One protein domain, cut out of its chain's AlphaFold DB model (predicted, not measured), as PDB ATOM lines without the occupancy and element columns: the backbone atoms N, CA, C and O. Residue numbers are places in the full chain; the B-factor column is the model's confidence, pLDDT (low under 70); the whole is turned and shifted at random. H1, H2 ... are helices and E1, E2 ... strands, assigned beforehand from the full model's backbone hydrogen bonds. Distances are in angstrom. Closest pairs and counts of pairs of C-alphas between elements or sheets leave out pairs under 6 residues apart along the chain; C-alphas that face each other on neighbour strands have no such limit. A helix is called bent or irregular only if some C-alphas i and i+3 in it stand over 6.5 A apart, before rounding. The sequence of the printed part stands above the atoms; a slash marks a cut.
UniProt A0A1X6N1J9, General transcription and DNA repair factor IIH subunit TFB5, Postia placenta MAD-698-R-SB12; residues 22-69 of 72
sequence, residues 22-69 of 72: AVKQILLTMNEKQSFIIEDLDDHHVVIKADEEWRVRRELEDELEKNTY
ATOM      1  N   ALA A  22     -30.995 123.824 -11.768       69.69
ATOM      2  CA  ALA A  22     -30.788 124.031 -10.344       69.69
ATOM      3  C   ALA A  22     -31.346 122.898  -9.461       69.69
ATOM      4  O   ALA A  22     -30.650 122.458  -8.552       69.69
ATOM      5  N   VAL A  23     -32.537 122.356  -9.737       74.19
ATOM      6  CA  VAL A  23     -33.142 121.281  -8.927       74.19
ATOM      7  C   VAL A  23     -32.306 120.003  -9.011       74.19
ATOM      8  O   VAL A  23     -32.024 119.374  -7.990       74.19
ATOM      9  N   LYS A  24     -31.844 119.638 -10.215       74.44
ATOM     10  CA  LYS A  24     -30.967 118.473 -10.415       74.44
ATOM     11  C   LYS A  24     -29.619 118.666  -9.718       74.44
ATOM     12  O   LYS A  24     -29.102 117.728  -9.116       74.44
ATOM     13  N   GLN A  25     -29.060 119.875  -9.780       74.12
ATOM     14  CA  GLN A  25     -27.824 120.214  -9.071       74.12
ATOM     15  C   GLN A  25     -27.986 120.071  -7.557       74.12
ATOM     16  O   GLN A  25     -27.155 119.428  -6.926       74.12
ATOM     17  N   ILE A  26     -29.084 120.573  -6.985       79.69
ATOM     18  CA  ILE A  26     -29.371 120.438  -5.551       79.69
ATOM     19  C   ILE A  26     -29.505 118.958  -5.169       79.69
ATOM     20  O   ILE A  26     -28.869 118.516  -4.214       79.69
ATOM     21  N   LEU A  27     -30.250 118.164  -5.948       78.94
ATOM     22  CA  LEU A  27     -30.374 116.716  -5.738       78.94
ATOM     23  C   LEU A  27     -29.012 116.003  -5.773       78.94
ATOM     24  O   LEU A  27     -28.750 115.155  -4.921       78.94
ATOM     25  N   LEU A  28     -28.130 116.355  -6.713       78.25
ATOM     26  CA  LEU A  28     -26.773 115.805  -6.796       78.25
ATOM     27  C   LEU A  28     -25.921 116.203  -5.583       78.25
ATOM     28  O   LEU A  28     -25.292 115.338  -4.980       78.25
ATOM     29  N   THR A  29     -25.948 117.474  -5.174       80.25
ATOM     30  CA  THR A  29     -25.226 117.964  -3.987       80.25
ATOM     31  C   THR A  29     -25.736 117.318  -2.695       80.25
ATOM     32  O   THR A  29     -24.958 116.997  -1.797       80.25
ATOM     33  N   MET A  30     -27.045 117.089  -2.582       79.12
ATOM     34  CA  MET A  30     -27.615 116.346  -1.458       79.12
ATOM     35  C   MET A  30     -27.183 114.877  -1.497       79.12
ATOM     36  O   MET A  30     -26.858 114.307  -0.454       79.12
ATOM     37  N   ASN A  31     -27.111 114.279  -2.689       80.69
ATOM     38  CA  ASN A  31     -26.651 112.905  -2.865       80.69
ATOM     39  C   ASN A  31     -25.162 112.722  -2.510       80.69
ATOM     40  O   ASN A  31     -24.785 111.666  -2.008       80.69
ATOM     41  N   GLU A  32     -24.320 113.744  -2.705       79.44
ATOM     42  CA  GLU A  32     -22.923 113.733  -2.236       79.44
ATOM     43  C   GLU A  32     -22.819 113.645  -0.706       79.44
ATOM     44  O   GLU A  32     -21.912 112.998  -0.180       79.44
ATOM     45  N   LYS A  33     -23.746 114.279   0.023       80.88
ATOM     46  CA  LYS A  33     -23.787 114.229   1.494       80.88
ATOM     47  C   LYS A  33     -24.372 112.914   2.001       80.88
ATOM     48  O   LYS A  33     -23.878 112.356   2.981       80.88
ATOM     49  N   GLN A  34     -25.430 112.436   1.357       73.19
ATOM     50  CA  GLN A  34     -26.124 111.215   1.737       73.19
ATOM     51  C   GLN A  34     -26.545 110.473   0.471       73.19
ATOM     52  O   GLN A  34     -27.410 110.933  -0.260       73.19
ATOM     53  N   SER A  35     -25.934 109.320   0.200       78.06
ATOM     54  CA  SER A  35     -26.200 108.583  -1.037       78.06
ATOM     55  C   SER A  35     -27.596 107.944  -1.002       78.06
ATOM     56  O   SER A  35     -27.804 106.902  -0.373       78.06
ATOM     57  N   PHE A  36     -28.565 108.604  -1.641       83.00
ATOM     58  CA  PHE A  36     -29.966 108.169  -1.734       83.00
ATOM     59  C   PHE A  36     -30.402 107.855  -3.172       83.00
ATOM     60  O   PHE A  36     -31.419 107.177  -3.356       83.00
ATOM     61  N   ILE A  37     -29.646 108.318  -4.177       83.25
ATOM     62  CA  ILE A  37     -29.873 107.988  -5.587       83.25
ATOM     63  C   ILE A  37     -29.413 106.547  -5.822       83.25
ATOM     64  O   ILE A  37     -28.269 106.188  -5.548       83.25
ATOM     65  N   ILE A  38     -30.336 105.714  -6.296       85.50
ATOM     66  CA  ILE A  38     -30.087 104.324  -6.677       85.50
ATOM     67  C   ILE A  38     -29.569 104.273  -8.115       85.50
ATOM     68  O   ILE A  38     -28.595 103.577  -8.383       85.50
ATOM     69  N   GLU A  39     -30.230 104.998  -9.021       83.00
ATOM     70  CA  GLU A  39     -29.924 104.999 -10.452       83.00
ATOM     71  C   GLU A  39     -30.315 106.346 -11.076       83.00
ATOM     72  O   GLU A  39     -31.403 106.863 -10.813       83.00
ATOM     73  N   ASP A  40     -29.439 106.934 -11.888       79.81
ATOM     74  CA  ASP A  40     -29.747 108.096 -12.716       79.81
ATOM     75  C   ASP A  40     -30.229 107.633 -14.098       79.81
ATOM     76  O   ASP A  40     -29.502 106.985 -14.843       79.81
ATOM     77  N   LEU A  41     -31.493 107.922 -14.423       81.69
ATOM     78  CA  LEU A  41     -32.110 107.475 -15.676       81.69
ATOM     79  C   LEU A  41     -31.978 108.515 -16.786       81.69
ATOM     80  O   LEU A  41     -31.906 108.148 -17.956       81.69
ATOM     81  N   ASP A  42     -31.990 109.804 -16.438       77.75
ATOM     82  CA  ASP A  42     -31.874 110.881 -17.420       77.75
ATOM     83  C   ASP A  42     -31.540 112.232 -16.768       77.75
ATOM     84  O   ASP A  42     -31.403 112.353 -15.547       77.75
ATOM     85  N   ASP A  43     -31.489 113.294 -17.576       69.69
ATOM     86  CA  ASP A  43     -31.202 114.643 -17.094       69.69
ATOM     87  C   ASP A  43     -32.213 115.209 -16.087       69.69
ATOM     88  O   ASP A  43     -31.877 116.109 -15.324       69.69
ATOM     89  N   HIS A  44     -33.416 114.645 -16.021       68.19
ATOM     90  CA  HIS A  44     -34.478 115.094 -15.114       68.19
ATOM     91  C   HIS A  44     -35.071 113.960 -14.271       68.19
ATOM     92  O   HIS A  44     -35.979 114.192 -13.475       68.19
ATOM     93  N   HIS A  45     -34.579 112.731 -14.435       80.94
ATOM     94  CA  HIS A  45     -35.148 111.553 -13.792       80.94
ATOM     95  C   HIS A  45     -34.069 110.821 -13.007       80.94
ATOM     96  O   HIS A  45     -33.080 110.348 -13.564       80.94
ATOM     97  N   VAL A  46     -34.291 110.700 -11.703       81.50
ATOM     98  CA  VAL A  46     -33.442 109.932 -10.795       81.50
ATOM     99  C   VAL A  46     -34.313 108.979  -9.993       81.50
ATOM    100  O   VAL A  46     -35.409 109.326  -9.553       81.50
ATOM    101  N   VAL A  47     -33.828 107.759  -9.814       83.88
ATOM    102  CA  VAL A  47     -34.458 106.744  -8.979       83.88
ATOM    103  C   VAL A  47     -33.871 106.868  -7.584       83.88
ATOM    104  O   VAL A  47     -32.660 106.757  -7.403       83.88
ATOM    105  N   ILE A  48     -34.728 107.082  -6.590       85.19
ATOM    106  CA  ILE A  48     -34.342 107.187  -5.179       85.19
ATOM    107  C   ILE A  48     -35.002 106.078  -4.361       85.19
ATOM    108  O   ILE A  48     -36.030 105.523  -4.754       85.19
ATOM    109  N   LYS A  49     -34.423 105.744  -3.203       84.00
ATOM    110  CA  LYS A  49     -35.048 104.797  -2.264       84.00
ATOM    111  C   LYS A  49     -36.366 105.363  -1.742       84.00
ATOM    112  O   LYS A  49     -36.396 106.486  -1.252       84.00
ATOM    113  N   ALA A  50     -37.428 104.557  -1.781       84.19
ATOM    114  CA  ALA A  50     -38.746 104.944  -1.275       84.19
ATOM    115  C   ALA A  50     -38.717 105.346   0.212       84.19
ATOM    116  O   ALA A  50     -39.402 106.283   0.602       84.19
ATOM    117  N   ASP A  51     -37.869 104.708   1.027       84.81
ATOM    118  CA  ASP A  51     -37.673 105.084   2.435       84.81
ATOM    119  C   ASP A  51     -37.126 106.512   2.612       84.81
ATOM    120  O   ASP A  51     -37.414 107.179   3.604       84.81
ATOM    121  N   GLU A  52     -36.357 107.001   1.635       81.31
ATOM    122  CA  GLU A  52     -35.731 108.324   1.669       81.31
ATOM    123  C   GLU A  52     -36.561 109.384   0.919       81.31
ATOM    124  O   GLU A  52     -36.304 110.573   1.085       81.31
ATOM    125  N   GLU A  53     -37.593 108.995   0.158       82.12
ATOM    126  CA  GLU A  53     -38.446 109.900  -0.633       82.12
ATOM    127  C   GLU A  53     -39.028 111.039   0.211       82.12
ATOM    128  O   GLU A  53     -38.946 112.207  -0.168       82.12
ATOM    129  N   TRP A  54     -39.580 110.718   1.385       83.56
ATOM    130  CA  TRP A  54     -40.183 111.716   2.271       83.56
ATOM    131  C   TRP A  54     -39.157 112.725   2.804       83.56
ATOM    132  O   TRP A  54     -39.454 113.914   2.926       83.56
ATOM    133  N   ARG A  55     -37.938 112.260   3.097       84.19
ATOM    134  CA  ARG A  55     -36.841 113.107   3.583       84.19
ATOM    135  C   ARG A  55     -36.320 114.004   2.467       84.19
ATOM    136  O   ARG A  55     -36.239 115.211   2.662       84.19
ATOM    137  N   VAL A  56     -36.050 113.420   1.298       82.12
ATOM    138  CA  VAL A  56     -35.565 114.136   0.114       82.12
ATOM    139  C   VAL A  56     -36.581 115.182  -0.331       82.12
ATOM    140  O   VAL A  56     -36.178 116.305  -0.585       82.12
ATOM    141  N   ARG A  57     -37.887 114.876  -0.353       83.38
ATOM    142  CA  ARG A  57     -38.924 115.865  -0.700       83.38
ATOM    143  C   ARG A  57     -38.883 117.076   0.228       83.38
ATOM    144  O   ARG A  57     -38.831 118.200  -0.252       83.38
ATOM    145  N   ARG A  58     -38.884 116.841   1.541       84.00
ATOM    146  CA  ARG A  58     -38.897 117.916   2.540       84.00
ATOM    147  C   ARG A  58     -37.627 118.762   2.485       84.00
ATOM    148  O   ARG A  58     -37.695 119.973   2.617       84.00
ATOM    149  N   GLU A  59     -36.478 118.123   2.313       82.50
ATOM    150  CA  GLU A  59     -35.191 118.815   2.297       82.50
ATOM    151  C   GLU A  59     -34.939 119.526   0.962       82.50
ATOM    152  O   GLU A  59     -34.388 120.617   0.950       82.50
ATOM    153  N   LEU A  60     -35.439 118.982  -0.151       81.75
ATOM    154  CA  LEU A  60     -35.444 119.661  -1.445       81.75
ATOM    155  C   LEU A  60     -36.349 120.902  -1.430       81.75
ATOM    156  O   LEU A  60     -35.949 121.940  -1.943       81.75
ATOM    157  N   GLU A  61     -37.543 120.814  -0.834       80.38
ATOM    158  CA  GLU A  61     -38.432 121.971  -0.632       80.38
ATOM    159  C   GLU A  61     -37.765 123.044   0.242       80.38
ATOM    160  O   GLU A  61     -37.781 124.213  -0.129       80.38
ATOM    161  N   ASP A  62     -37.116 122.653   1.343       81.38
ATOM    162  CA  ASP A  62     -36.404 123.567   2.248       81.38
ATOM    163  C   ASP A  62     -35.192 124.235   1.564       81.38
ATOM    164  O   ASP A  62     -34.965 125.435   1.713       81.38
ATOM    165  N   GLU A  63     -34.428 123.492   0.755       74.19
ATOM    166  CA  GLU A  63     -33.304 124.036  -0.022       74.19
ATOM    167  C   GLU A  63     -33.765 124.940  -1.179       74.19
ATOM    168  O   GLU A  63     -33.096 125.936  -1.474       74.19
ATOM    169  N   LEU A  64     -34.917 124.654  -1.801       72.88
ATOM    170  CA  LEU A  64     -35.545 125.526  -2.799       72.88
ATOM    171  C   LEU A  64     -36.111 126.800  -2.163       72.88
ATOM    172  O   LEU A  64     -35.918 127.887  -2.704       72.88
ATOM    173  N   GLU A  65     -36.754 126.701  -1.003       69.19
ATOM    174  CA  GLU A  65     -37.287 127.853  -0.270       69.19
ATOM    175  C   GLU A  65     -36.157 128.775   0.213       69.19
ATOM    176  O   GLU A  65     -36.223 129.991   0.023       69.19
ATOM    177  N   LYS A  66     -35.051 128.206   0.718       65.12
ATOM    178  CA  LYS A  66     -33.828 128.962   1.040       65.12
ATOM    179  C   LYS A  66     -33.210 129.651  -0.182       65.12
ATOM    180  O   LYS A  66     -32.675 130.749  -0.040       65.12
ATOM    181  N   ASN A  67     -33.263 129.034  -1.366       56.09
ATOM    182  CA  ASN A  67     -32.741 129.625  -2.607       56.09
ATOM    183  C   ASN A  67     -33.677 130.670  -3.236       56.09
ATOM    184  O   ASN A  67     -33.209 131.567  -3.934       56.09
ATOM    185  N   THR A  68     -34.981 130.608  -2.961       54.56
ATOM    186  CA  THR A  68     -35.983 131.523  -3.540       54.56
ATOM    187  C   THR A  68     -35.872 132.955  -2.981       54.56
ATOM    188  O   THR A  68     -36.470 133.880  -3.523       54.56
ATOM    189  N   TYR A  69     -35.040 133.193  -1.958       45.75
ATOM    190  CA  TYR A  69     -34.789 134.532  -1.406       45.75
ATOM    191  C   TYR A  69     -33.838 135.425  -2.237       45.75
ATOM    192  O   TYR A  69     -33.553 136.536  -1.804       45.75
TER     193      TYR A  69
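This is residues 22 to 69 of the 72 residues of the protein "General transcription and DNA repair factor IIH subunit TFB5" of Postia placenta MAD-698-R-SB12 (UniProt A0A1X6N1J9). A long helix, H2, makes the longest axis, and a shorter helix, H1, packs on it at a steep slant through residues 23 to 27; a small hairpin of two strands, E1 and E2, stands beside H1, towards the end of H2 where that helix begins. The printed part has 48 residues with two named helices and two named strands, in the order H1, E1, E2, H2, and the class is mostly helix. The two-stranded sheet is antiparallel. The whole is compact, with a radius of gyration of the C-alphas of 10.5 A and spans of 31 by 23 by 16 A.

H1, residues 22 to 33, begins at C-alpha 22 at (-30.788, 124.031, -10.344) and is 16.9 A long. E1 is residues 37 to 40, with C-alpha 37 at (-29.873, 107.988, -5.587), and E2 is residues 46 to 48. H2, residues 50 to 69, is 29.9 A long and ends at C-alpha 69 at (-34.789, 134.532, -1.406). H2 is irregular: C-alphas 51 and 54 are 7.1 A apart.

H1 touches H2 with residues 23 to 27 alone, and H2 touches H1 with residues 60 to 64 alone. Their closest C-alphas, those of Leu 27 and Leu 60, are 7.3 A apart. They run opposite ways at a steep tilt of 56 degrees. The closest C-alphas of H1 and E1 are those of Asn 31 and Ile 37, 6.5 A apart. E1 and E2 form a hairpin, antiparallel at 162 degrees, with N 38 and O 47 at 2.8 A and N 47 and O 39 at 2.8 A, within hydrogen-bond range. H1 and E2 are apart, and so are E1 and H2. In H1 each O i to N i+4 pair is within hydrogen-bond range; in H2, 13 of 16 are.

The two C-alphas farthest apart, those of Glu 39 and Tyr 69, are 31.3 A apart. The printed part has no cut, and its three links, H1 to E1, E1 to E2 and E2 to H2, are tight. The mean pLDDT of the printed part is 77.5; residue 22, residues 43 to 44 and residues 65 to 69 are under 70.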